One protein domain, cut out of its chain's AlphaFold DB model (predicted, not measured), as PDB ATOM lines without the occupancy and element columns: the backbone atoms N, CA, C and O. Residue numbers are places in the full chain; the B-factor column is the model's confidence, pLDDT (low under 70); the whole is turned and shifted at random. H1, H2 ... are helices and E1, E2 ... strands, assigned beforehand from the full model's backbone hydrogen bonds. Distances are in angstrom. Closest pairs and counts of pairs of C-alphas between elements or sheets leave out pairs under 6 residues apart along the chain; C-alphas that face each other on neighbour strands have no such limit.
ATOM      1  N   LYS A  36     476.485 453.195 258.610       73.81
ATOM      2  CA  LYS A  36     475.213 452.772 259.225       73.81
ATOM      3  C   LYS A  36     473.984 453.306 258.480       73.81
ATOM      4  O   LYS A  36     472.942 452.659 258.530       73.81
ATOM      5  N   ALA A  37     474.120 454.419 257.754       72.44
ATOM      6  CA  ALA A  37     473.057 454.961 256.907       72.44
ATOM      7  C   ALA A  37     472.665 454.002 255.769       72.44
ATOM      8  O   ALA A  37     471.564 454.088 255.248       72.44
ATOM      9  N   PHE A  38     473.545 453.066 255.408       80.94
ATOM     10  CA  PHE A  38     473.325 452.056 254.372       80.94
ATOM     11  C   PHE A  38     473.260 450.650 254.984       80.94
ATOM     12  O   PHE A  38     473.877 449.707 254.489       80.94
ATOM     13  N   SER A  39     472.579 450.520 256.121       81.12
ATOM     14  CA  SER A  39     472.313 449.224 256.752       81.12
ATOM     15  C   SER A  39     471.149 448.509 256.061       81.12
ATOM     16  O   SER A  39     470.368 449.136 255.345       81.12
ATOM     17  N   ALA A  40     471.029 447.192 256.250       80.81
ATOM     18  CA  ALA A  40     469.910 446.432 255.696       80.81
ATOM     19  C   ALA A  40     468.564 447.055 256.104       80.81
ATOM     20  O   ALA A  40     468.387 447.442 257.256       80.81
ATOM     21  N   GLY A  41     467.639 447.167 255.156       79.25
ATOM     22  CA  GLY A  41     466.357 447.845 255.344       79.25
ATOM     23  C   GLY A  41     466.391 449.356 255.088       79.25
ATOM     24  O   GLY A  41     465.336 449.978 255.020       79.25
ATOM     25  N   SER A  42     467.571 449.963 254.909       82.75
ATOM     26  CA  SER A  42     467.677 451.395 254.605       82.75
ATOM     27  C   SER A  42     467.215 451.689 253.182       82.75
ATOM     28  O   SER A  42     467.619 451.003 252.242       82.75
ATOM     29  N   TRP A  43     466.428 452.750 253.016       85.06
ATOM     30  CA  TRP A  43     466.074 453.261 251.698       85.06
ATOM     31  C   TRP A  43     467.202 454.090 251.107       85.06
ATOM     32  O   TRP A  43     467.887 454.855 251.793       85.06
ATOM     33  N   VAL A  44     467.387 453.932 249.805       87.75
ATOM     34  CA  VAL A  44     468.380 454.658 249.027       87.75
ATOM     35  C   VAL A  44     467.794 455.123 247.708       87.75
ATOM     36  O   VAL A  44     466.855 454.530 247.178       87.75
ATOM     37  N   LYS A  45     468.395 456.177 247.166       90.50
ATOM     38  CA  LYS A  45     468.088 456.723 245.848       90.50
ATOM     39  C   LYS A  45     469.363 456.984 245.059       90.50
ATOM     40  O   LYS A  45     470.417 457.262 245.638       90.50
ATOM     41  N   TRP A  46     469.268 456.904 243.743       90.81
ATOM     42  CA  TRP A  46     470.363 457.213 242.829       90.81
ATOM     43  C   TRP A  46     469.819 457.693 241.491       90.81
ATOM     44  O   TRP A  46     468.724 457.312 241.091       90.81
ATOM     45  N   THR A  47     470.607 458.485 240.776       88.62
ATOM     46  CA  THR A  47     470.305 458.843 239.389       88.62
ATOM     47  C   THR A  47     471.061 457.877 238.486       88.62
ATOM     48  O   THR A  47     472.285 457.748 238.576       88.62
ATOM     49  N   GLY A  48     470.323 457.137 237.665       83.06
ATOM     50  CA  GLY A  48     470.887 456.170 236.740       83.06
ATOM     51  C   GLY A  48     471.630 456.833 235.586       83.06
ATOM     52  O   GLY A  48     471.546 458.039 235.353       83.06
ATOM     53  N   THR A  49     472.356 456.029 234.815       80.12
ATOM     54  CA  THR A  49     473.148 456.509 233.665       80.12
ATOM     55  C   THR A  49     472.299 457.106 232.538       80.12
ATOM     56  O   THR A  49     472.816 457.846 231.707       80.12
ATOM     57  N   ASN A  50     471.001 456.805 232.528       81.44
ATOM     58  CA  ASN A  50     469.987 457.362 231.635       81.44
ATOM     59  C   ASN A  50     469.369 458.676 232.150       81.44
ATOM     60  O   ASN A  50     468.404 459.158 231.563       81.44
ATOM     61  N   GLY A  51     469.869 459.225 233.262       82.62
ATOM     62  CA  GLY A  51     469.347 460.443 233.881       82.62
ATOM     63  C   GLY A  51     468.030 460.260 234.639       82.62
ATOM     64  O   GLY A  51     467.467 461.247 235.098       82.62
ATOM     65  N   ARG A  52     467.523 459.027 234.778       85.00
ATOM     66  CA  ARG A  52     466.317 458.745 235.568       85.00
ATOM     67  C   ARG A  52     466.674 458.528 237.026       85.00
ATOM     68  O   ARG A  52     467.688 457.905 237.328       85.00
ATOM     69  N   ASP A  53     465.811 458.986 237.918       85.44
ATOM     70  CA  ASP A  53     465.942 458.701 239.339       85.44
ATOM     71  C   ASP A  53     465.356 457.332 239.674       85.44
ATOM     72  O   ASP A  53     464.270 456.959 239.230       85.44
ATOM     73  N   TYR A  54     466.102 456.593 240.479       86.94
ATOM     74  CA  TYR A  54     465.769 455.271 240.968       86.94
ATOM     75  C   TYR A  54     465.812 455.259 242.489       86.94
ATOM     76  O   TYR A  54     466.516 456.043 243.133       86.94
ATOM     77  N   GLN A  55     465.079 454.311 243.055       89.88
ATOM     78  CA  GLN A  55     465.025 454.066 244.483       89.88
ATOM     79  C   GLN A  55     465.039 452.568 244.757       89.88
ATOM     80  O   GLN A  55     464.645 451.754 243.919       89.88
ATOM     81  N   GLY A  56     465.484 452.201 245.948       87.94
ATOM     82  CA  GLY A  56     465.563 450.811 246.354       87.94
ATOM     83  C   GLY A  56     465.915 450.672 247.819       87.94
ATOM     84  O   GLY A  56     466.210 451.652 248.508       87.94
ATOM     85  N   ILE A  57     465.894 449.432 248.281       86.38
ATOM     86  CA  ILE A  57     466.208 449.086 249.660       86.38
ATOM     87  C   ILE A  57     467.557 448.383 249.730       86.38
ATOM     88  O   ILE A  57     467.893 447.549 248.889       86.38
ATOM     89  N   VAL A  58     468.347 448.712 250.744       87.00
ATOM     90  CA  VAL A  58     469.605 448.023 251.005       87.00
ATOM     91  C   VAL A  58     469.310 446.656 251.611       87.00
ATOM     92  O   VAL A  58     468.576 446.536 252.589       87.00
ATOM     93  N   SER A  59     469.928 445.619 251.064       82.69
ATOM     94  CA  SER A  59     469.849 444.253 251.557       82.69
ATOM     95  C   SER A  59     471.242 443.691 251.830       82.69
ATOM     96  O   SER A  59     472.224 444.017 251.165       82.69
ATOM     97  N   THR A  60     471.321 442.829 252.841       84.06
ATOM     98  CA  THR A  60     472.522 442.046 253.185       84.06
ATOM     99  C   THR A  60     472.384 440.586 252.754       84.06
ATOM    100  O   THR A  60     473.178 439.748 253.181       84.06
ATOM    101  N   ASP A  61     471.376 440.270 251.931       81.31
ATOM    102  CA  ASP A  61     471.132 438.907 251.477       81.31
ATOM    103  C   ASP A  61     472.377 438.328 250.800       81.31
ATOM    104  O   ASP A  61     472.834 438.813 249.762       81.31
ATOM    105  N   ARG A  62     472.946 437.287 251.417       73.06
ATOM    106  CA  ARG A  62     474.229 436.723 250.993       73.06
ATOM    107  C   ARG A  62     474.123 436.041 249.636       73.06
ATOM    108  O   ARG A  62     475.082 436.108 248.877       73.06
ATOM    109  N   ALA A  63     472.989 435.413 249.320       75.50
ATOM    110  CA  ALA A  63     472.797 434.749 248.034       75.50
ATOM    111  C   ALA A  63     472.835 435.769 246.887       75.50
ATOM    112  O   ALA A  63     473.644 435.634 245.969       75.50
ATOM    113  N   THR A  64     472.049 436.842 247.012       75.88
ATOM    114  CA  THR A  64     472.039 437.955 246.057       75.88
ATOM    115  C   THR A  64     473.405 438.636 245.995       75.88
ATOM    116  O   THR A  64     473.913 438.896 244.909       75.88
ATOM    117  N   LEU A  65     474.053 438.870 247.145       76.12
ATOM    118  CA  LEU A  65     475.385 439.472 247.212       76.12
ATOM    119  C   LEU A  65     476.430 438.638 246.462       76.12
ATOM    120  O   LEU A  65     477.190 439.198 245.680       76.12
ATOM    121  N   HIS A  66     476.477 437.319 246.664       73.75
ATOM    122  CA  HIS A  66     477.415 436.446 245.955       73.75
ATOM    123  C   HIS A  66     477.187 436.467 244.441       73.75
ATOM    124  O   HIS A  66     478.160 436.525 243.689       73.75
ATOM    125  N   GLN A  67     475.923 436.486 244.009       74.12
ATOM    126  CA  GLN A  67     475.557 436.565 242.598       74.12
ATOM    127  C   GLN A  67     476.053 437.870 241.959       74.12
ATOM    128  O   GLN A  67     476.771 437.825 240.964       74.12
ATOM    129  N   VAL A  68     475.764 439.027 242.564       72.50
ATOM    130  CA  VAL A  68     476.145 440.327 241.983       72.50
ATOM    131  C   VAL A  68     477.626 440.661 242.167       72.50
ATOM    132  O   VAL A  68     478.208 441.377 241.360       72.50
ATOM    133  N   THR A  69     478.279 440.159 243.221       69.19
ATOM    134  CA  THR A  69     479.700 440.458 243.485       69.19
ATOM    135  C   THR A  69     480.617 439.697 242.529       69.19
ATOM    136  O   THR A  69     481.674 440.219 242.169       69.19
ATOM    137  N   GLY A  70     480.195 438.519 242.046       62.91
ATOM    138  CA  GLY A  70     480.892 437.792 240.978       62.91
ATOM    139  C   GLY A  70     481.059 438.627 239.702       62.91
ATOM    140  O   GLY A  70     482.118 438.601 239.083       62.91
ATOM    141  N   GLU A  71     480.076 439.471 239.376       61.28
ATOM    142  CA  GLU A  71     480.100 440.380 238.215       61.28
ATOM    143  C   GLU A  71     480.909 441.676 238.455       61.28
ATOM    144  O   GLU A  71     481.165 442.483 237.549       61.28
ATOM    145  N   VAL A  72     481.320 441.920 239.701       61.12
ATOM    146  CA  VAL A  72     482.032 443.134 240.140       61.12
ATOM    147  C   VAL A  72     483.504 442.843 240.430       61.12
ATOM    148  O   VAL A  72     484.232 443.765 240.780       61.12
ATOM    149  N   ALA A  73     483.960 441.599 240.266       54.94
ATOM    150  CA  ALA A  73     485.192 441.042 240.837       54.94
ATOM    151  C   ALA A  73     486.529 441.745 240.497       54.94
ATOM    152  O   ALA A  73     487.565 441.374 241.040       54.94
ATOM    153  N   THR A  74     486.548 442.789 239.669       57.28
ATOM    154  CA  THR A  74     487.753 443.553 239.331       57.28
ATOM    155  C   THR A  74     487.785 444.935 240.003       57.28
ATOM    156  O   THR A  74     487.133 445.884 239.568       57.28
ATOM    157  N   GLY A  75     488.603 445.068 241.059       62.34
ATOM    158  CA  GLY A  75     489.089 446.361 241.570       62.34
ATOM    159  C   GLY A  75     488.894 446.649 243.068       62.34
ATOM    160  O   GLY A  75     488.273 445.905 243.823       62.34
ATOM    161  N   SER A  76     489.420 447.796 243.508       66.25
ATOM    162  CA  SER A  76     489.391 448.258 244.910       66.25
ATOM    163  C   SER A  76     487.990 448.618 245.428       66.25
ATOM    164  O   SER A  76     487.736 448.573 246.632       66.25
ATOM    165  N   ARG A  77     487.050 448.945 244.529       69.81
ATOM    166  CA  ARG A  77     485.641 449.210 244.876       69.81
ATOM    167  C   ARG A  77     484.887 447.928 245.241       69.81
ATOM    168  O   ARG A  77     484.018 447.975 246.106       69.81
ATOM    169  N   SER A  78     485.269 446.790 244.669       69.81
ATOM    170  CA  SER A  78     484.660 445.474 244.908       69.81
ATOM    171  C   SER A  78     484.849 445.018 246.356       69.81
ATOM    172  O   SER A  78     483.916 444.520 246.974       69.81
ATOM    173  N   ALA A  79     486.003 445.325 246.962       72.25
ATOM    174  CA  ALA A  79     486.273 445.065 248.381       72.25
ATOM    175  C   ALA A  79     485.346 445.842 249.347       72.25
ATOM    176  O   ALA A  79     485.234 445.504 250.529       72.25
ATOM    177  N   ARG A  80     484.681 446.902 248.865       79.81
ATOM    178  CA  ARG A  80     483.719 447.711 249.635       79.81
ATOM    179  C   ARG A  80     482.273 447.238 249.458       79.81
ATOM    180  O   ARG A  80     481.410 447.710 250.205       79.81
ATOM    181  N   VAL A  81     482.005 446.341 248.506       84.38
ATOM    182  CA  VAL A  81     480.673 445.781 248.252       84.38
ATOM    183  C   VAL A  81     480.368 444.748 249.330       84.38
ATOM    184  O   VAL A  81     480.873 443.632 249.315       84.38
ATOM    185  N   LYS A  82     479.576 445.159 250.321       82.25
ATOM    186  CA  LYS A  82     479.131 444.292 251.429       82.25
ATOM    187  C   LYS A  82     477.618 444.116 251.476       82.25
ATOM    188  O   LYS A  82     477.117 443.331 252.272       82.25
ATOM    189  N   VAL A  83     476.912 444.894 250.667       86.56
ATOM    190  CA  VAL A  83     475.459 444.952 250.595       86.56
ATOM    191  C   VAL A  83     475.047 445.131 249.143       86.56
ATOM    192  O   VAL A  83     475.844 445.553 248.299       86.56
ATOM    193  N   VAL A  84     473.793 444.813 248.871       88.12
ATOM    194  CA  VAL A  84     473.151 445.035 247.580       88.12
ATOM    195  C   VAL A  84     472.007 446.017 247.749       88.12
ATOM    196  O   VAL A  84     471.498 446.214 248.849       88.12
ATOM    197  N   ILE A  85     471.593 446.628 246.656       89.00
ATOM    198  CA  ILE A  85     470.354 447.378 246.557       89.00
ATOM    199  C   ILE A  85     469.378 446.494 245.808       89.00
ATOM    200  O   ILE A  85     469.724 445.965 244.756       89.00
ATOM    201  N   ILE A  86     468.176 446.347 246.345       87.06
ATOM    202  CA  ILE A  86     467.036 445.773 245.639       87.06
ATOM    203  C   ILE A  86     466.224 446.961 245.112       87.06
ATOM    204  O   ILE A  86     465.623 447.680 245.922       87.06
ATOM    205  N   PRO A  87     466.253 447.234 243.798       87.94
ATOM    206  CA  PRO A  87     465.483 448.318 243.207       87.94
ATOM    207  C   PRO A  87     463.975 448.134 243.405       87.94
ATOM    208  O   PRO A  87     463.448 447.025 243.323       87.94
ATOM    209  N   ALA A  88     463.266 449.230 243.669       82.94
ATOM    210  CA  ALA A  88     461.818 449.205 243.895       82.94
ATOM    211  C   ALA A  88     461.007 449.014 242.601       82.94
ATOM    212  O   ALA A  88     459.856 448.591 242.654       82.94
ATOM    213  N   ASP A  89     461.604 449.313 241.446       77.69
ATOM    214  CA  ASP A  89     461.026 449.094 240.115       77.69
ATOM    215  C   ASP A  89     461.041 447.612 239.692       77.69
ATOM    216  O   ASP A  89     460.500 447.266 238.644       77.69
ATOM    217  N   GLY A  90     461.629 446.733 240.513       75.31
ATOM    218  CA  GLY A  90     461.752 445.305 240.233       75.31
ATOM    219  C   GLY A  90     462.906 444.954 239.293       75.31
ATOM    220  O   GLY A  90     462.983 443.808 238.856       75.31
ATOM    221  N   SER A  91     463.785 445.916 238.992       80.44
ATOM    222  CA  SER A  91     465.027 445.678 238.254       80.44
ATOM    223  C   SER A  91     466.002 444.792 239.042       80.44
ATOM    224  O   SER A  91     465.852 444.589 240.251       80.44
ATOM    225  N   ASP A  92     467.033 444.287 238.362       82.62
ATOM    226  CA  ASP A  92     468.072 443.463 238.981       82.62
ATOM    227  C   ASP A  92     468.768 444.151 240.160       82.62
ATOM    228  O   ASP A  92     468.994 445.367 240.176       82.62
ATOM    229  N   ALA A  93     469.143 443.345 241.152       85.94
ATOM    230  CA  ALA A  93     469.842 443.828 242.330       85.94
ATOM    231  C   ALA A  93     471.199 444.439 241.956       85.94
ATOM    232  O   ALA A  93     471.961 443.883 241.166       85.94
ATOM    233  N   LEU A  94     471.526 445.574 242.572       87.94
ATOM    234  CA  LEU A  94     472.759 446.300 242.291       87.94
ATOM    235  C   LEU A  94     473.753 446.147 243.447       87.94
ATOM    236  O   LEU A  94     473.390 446.348 244.606       87.94
ATOM    237  N   PRO A  95     475.028 445.848 243.180       89.56
ATOM    238  CA  PRO A  95     476.062 445.807 244.206       89.56
ATOM    239  C   PRO A  95     476.348 447.225 244.716       89.56
ATOM    240  O   PRO A  95     476.577 448.136 243.918       89.56
ATOM    241  N   LEU A  96     476.375 447.411 246.039       88.38
ATOM    242  CA  LEU A  96     476.587 448.710 246.681       88.38
ATOM    243  C   LEU A  96     477.904 448.737 247.467       88.38
ATOM    244  O   LEU A  96     478.087 448.044 248.471       88.38
ATOM    245  N   ALA A  97     478.819 449.596 247.022       88.75
ATOM    246  CA  ALA A  97     480.066 449.914 247.697       88.75
ATOM    247  C   ALA A  97     479.817 450.931 248.818       88.75
ATOM    248  O   ALA A  97     479.453 452.084 248.581       88.75
ATOM    249  N   LEU A  98     480.052 450.502 250.057       86.19
ATOM    250  CA  LEU A  98     479.818 451.326 251.242       86.19
ATOM    251  C   LEU A  98     480.876 452.429 251.401       86.19
ATOM    252  O   LEU A  98     482.045 452.220 251.043       86.19
ATOM    253  N   PRO A  99     480.518 453.584 251.992       83.56
ATOM    254  CA  PRO A  99     481.484 454.633 252.283       83.56
ATOM    255  C   PRO A  99     482.533 454.159 253.307       83.56
ATOM    256  O   PRO A  99     482.269 453.299 254.156       83.56
ATOM    257  N   ASN A 100     483.745 454.704 253.213       79.88
ATOM    258  CA  ASN A 100     484.853 454.511 254.150       79.88
ATOM    259  C   ASN A 100     485.655 455.822 254.317       79.88
ATOM    260  O   ASN A 100     485.283 456.848 253.753       79.88
ATOM    261  N   ALA A 101     486.748 455.790 255.088       73.06
ATOM    262  CA  ALA A 101     487.567 456.975 255.374       73.06
ATOM    263  C   ALA A 101     488.110 457.676 254.108       73.06
ATOM    264  O   ALA A 101     488.142 458.900 254.061       73.06
ATOM    265  N   ASN A 102     488.456 456.908 253.069       76.81
ATOM    266  CA  ASN A 102     489.019 457.431 251.817       76.81
ATOM    267  C   ASN A 102     487.941 457.738 250.760       76.81
ATOM    268  O   ASN A 102     488.151 458.545 249.860       76.81
ATOM    269  N   HIS A 103     486.768 457.113 250.871       75.38
ATOM    270  CA  HIS A 103     485.640 457.246 249.958       75.38
ATOM    271  C   HIS A 103     484.363 457.485 250.756       75.38
ATOM    272  O   HIS A 103     483.644 456.558 251.114       75.38
ATOM    273  N   TRP A 104     484.054 458.751 251.006       77.12
ATOM    274  CA  TRP A 104     482.921 459.168 251.835       77.12
ATOM    275  C   TRP A 104     481.543 459.007 251.161       77.12
ATOM    276  O   TRP A 104     480.522 459.302 251.778       77.12
ATOM    277  N   LYS A 105     481.500 458.535 249.909       82.94
ATOM    278  CA  LYS A 105     480.276 458.317 249.127       82.94
ATOM    279  C   LYS A 105     479.969 456.826 248.994       82.94
ATOM    280  O   LYS A 105     480.884 456.017 248.816       82.94
ATOM    281  N   ALA A 106     478.684 456.486 249.049       85.94
ATOM    282  CA  ALA A 106     478.204 455.179 248.627       85.94
ATOM    283  C   ALA A 106     478.035 455.160 247.104       85.94
ATOM    284  O   ALA A 106     477.600 456.153 246.517       85.94
ATOM    285  N   GLU A 107     478.391 454.051 246.466       89.31
ATOM    286  CA  GLU A 107     478.342 453.917 245.009       89.31
ATOM    287  C   GLU A 107     477.739 452.561 244.632       89.31
ATOM    288  O   GLU A 107     478.144 451.544 245.187       89.31
ATOM    289  N   ALA A 108     476.804 452.526 243.685       88.94
ATOM    290  CA  ALA A 108     476.307 451.285 243.098       88.94
ATOM    291  C   ALA A 108     476.887 451.084 241.702       88.94
ATOM    292  O   ALA A 108     477.153 452.061 241.003       88.94
ATOM    293  N   LYS A 109     477.074 449.833 241.275       87.12
ATOM    294  CA  LYS A 109     477.439 449.532 239.884       87.12
ATOM    295  C   LYS A 109     476.163 449.286 239.079       87.12
ATOM    296  O   LYS A 109     475.486 448.295 239.316       87.12
ATOM    297  N   GLN A 110     475.858 450.161 238.125       84.25
ATOM    298  CA  GLN A 110     474.731 450.026 237.199       84.25
ATOM    299  C   GLN A 110     475.255 450.102 235.761       84.25
ATOM    300  O   GLN A 110     475.987 451.033 235.419       84.25
ATOM    301  N   ALA A 111     474.914 449.121 234.919       78.94
ATOM    302  CA  ALA A 111     475.331 449.067 233.508       78.94
ATOM    303  C   ALA A 111     476.848 449.308 233.298       78.94
ATOM    304  O   ALA A 111     477.268 450.077 232.434       78.94
ATOM    305  N   GLY A 112     477.685 448.708 234.152       80.06
ATOM    306  CA  GLY A 112     479.146 448.852 234.092       80.06
ATOM    307  C   GLY A 112     479.712 450.167 234.649       80.06
ATOM    308  O   GLY A 112     480.930 450.289 234.762       80.06
ATOM    309  N   ARG A 113     478.870 451.128 235.053       83.38
ATOM    310  CA  ARG A 113     479.295 452.405 235.647       83.38
ATOM    311  C   ARG A 113     479.016 452.450 237.144       83.38
ATOM    312  O   ARG A 113     478.005 451.939 237.614       83.38
ATOM    313  N   TRP A 114     479.914 453.092 237.885       86.81
ATOM    314  CA  TRP A 114     479.693 453.409 239.293       86.81
ATOM    315  C   TRP A 114     478.916 454.716 239.396       86.81
ATOM    316  O   TRP A 114     479.352 455.744 238.882       86.81
ATOM    317  N   ILE A 115     477.764 454.653 240.046       88.50
ATOM    318  CA  ILE A 115     476.857 455.776 240.249       88.50
ATOM    319  C   ILE A 115     476.736 456.075 241.735       88.50
ATOM    320  O   ILE A 115     476.737 455.169 242.568       88.50
ATOM    321  N   GLN A 116     476.651 457.356 242.082       89.38
ATOM    322  CA  GLN A 116     476.544 457.765 243.473       89.38
ATOM    323  C   GLN A 116     475.158 457.417 244.020       89.38
ATOM    324  O   GLN A 116     474.137 457.769 243.434       89.38
ATOM    325  N   VAL A 117     475.145 456.777 245.184       88.69
ATOM    326  CA  VAL A 117     473.931 456.428 245.917       88.69
ATOM    327  C   VAL A 117     473.820 457.328 247.134       88.69
ATOM    328  O   VAL A 117     474.789 457.560 247.862       88.69
ATOM    329  N   GLN A 118     472.621 457.840 247.355       87.44
ATOM    330  CA  GLN A 118     472.283 458.646 248.513       87.44
ATOM    331  C   GLN A 118     471.348 457.849 249.410       87.44
ATOM    332  O   GLN A 118     470.447 457.162 248.928       87.44
ATOM    333  N   ARG A 119     471.560 457.954 250.722       83.69
ATOM    334  CA  ARG A 119     470.556 457.510 251.683       83.69
ATOM    335  C   ARG A 119     469.296 458.344 251.465       83.69
ATOM    336  O   ARG A 119     469.377 459.544 251.217       83.69
ATOM    337  N   MET A 120     468.151 457.692 251.549       80.06
ATOM    338  CA  MET A 120     466.875 458.362 251.691       80.06
ATOM    339  C   MET A 120     466.552 458.409 253.187       80.06
ATOM    340  O   MET A 120     466.301 457.378 253.812       80.06
TER     341      MET A 120
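This is residues 36 to 120 of the 126 residues of a protein of Streptomyces viridochromogenes (strain DSM 40736 / JCM 4977 / BCRC 1201 / Tue 494) (UniProt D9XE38). The domain is a small closed barrel of six strands, E1 to E6, with one short helix, H1, packed on the outside of its wall across E3 and E4. The strands follow one another round the ring in chain order, and E6 closes it by pairing with E1. The printed part has 85 residues with six named strands and one named helix, in the order E1 E2 H1 E3 E4 E5 E6; all neighbour pairs are antiparallel, and the class is mixed, helices and strands. The whole is compact, with a radius of gyration of the C-alphas of 11.4 A, and rounded, with spans of 27 by 27 by 25 A.

E1, residues 43 to 47, begins at C-alpha 43 (466.074, 453.261, 251.698) and is 14.2 A long. E2, residues 53 to 59, is 19.3 A long. E3, residues 81 to 87, measures 16.2 A, E4, residues 94 to 97, 9.8 A, and E5, residues 106 to 110, 13.0 A. E6, residues 113 to 119, is 19.0 A long and ends at C-alpha 119 (470.556, 457.510, 251.683). H1, residues 62 to 70, is 12.1 A long and begins at C-alpha 62 (474.229, 436.723, 250.993).

In the barrel, E1 and E2 form a hairpin, with N 44 and O 56 within hydrogen-bond range at 2.9 A. E2 and E3 are antiparallel at 126 degrees, with N 59 and O 84 at 2.8 A. E3, E4, E5 and E6 form a meander, each strand the antiparallel neighbour of the one before. In it N 85 and O 94 are 2.7 A apart, N 97 and O 107 2.8 A, and N 110 and O 113 2.8 A. The pairing of E6 is staggered: its residues 113 to 117 pair with E5 and 117 to 119 with E1. Between E6 and E1, N 118 and O 45 are 2.9 A apart. H1 is on the barrel, outside it, at a height over the sheet of 8.4 A. It lies only just over E3 and E4, with 3 of its C-alphas falling on each, and runs across the strands, at 77 degrees to E3 on the local plane. The closest C-alphas of H1 and E3 are those of Leu 65 and Val 84, 6.0 A apart; those of H1 and E4 are Val 68 and Pro 95, 5.9 A. In H1, every O i to N i+4 pair is within hydrogen-bond range.

The two C-alphas farthest apart are those of Gly 90 and Ala 101, at 32.1 A. The printed part has no cut. The links E1 to E2, E2 to H1 and E5 to E6 are tight, the others are short, and none is long. The mean pLDDT of the printed part is 80.6; residues 69 to 78, of which 69 and 70 belong to H1, are under 70.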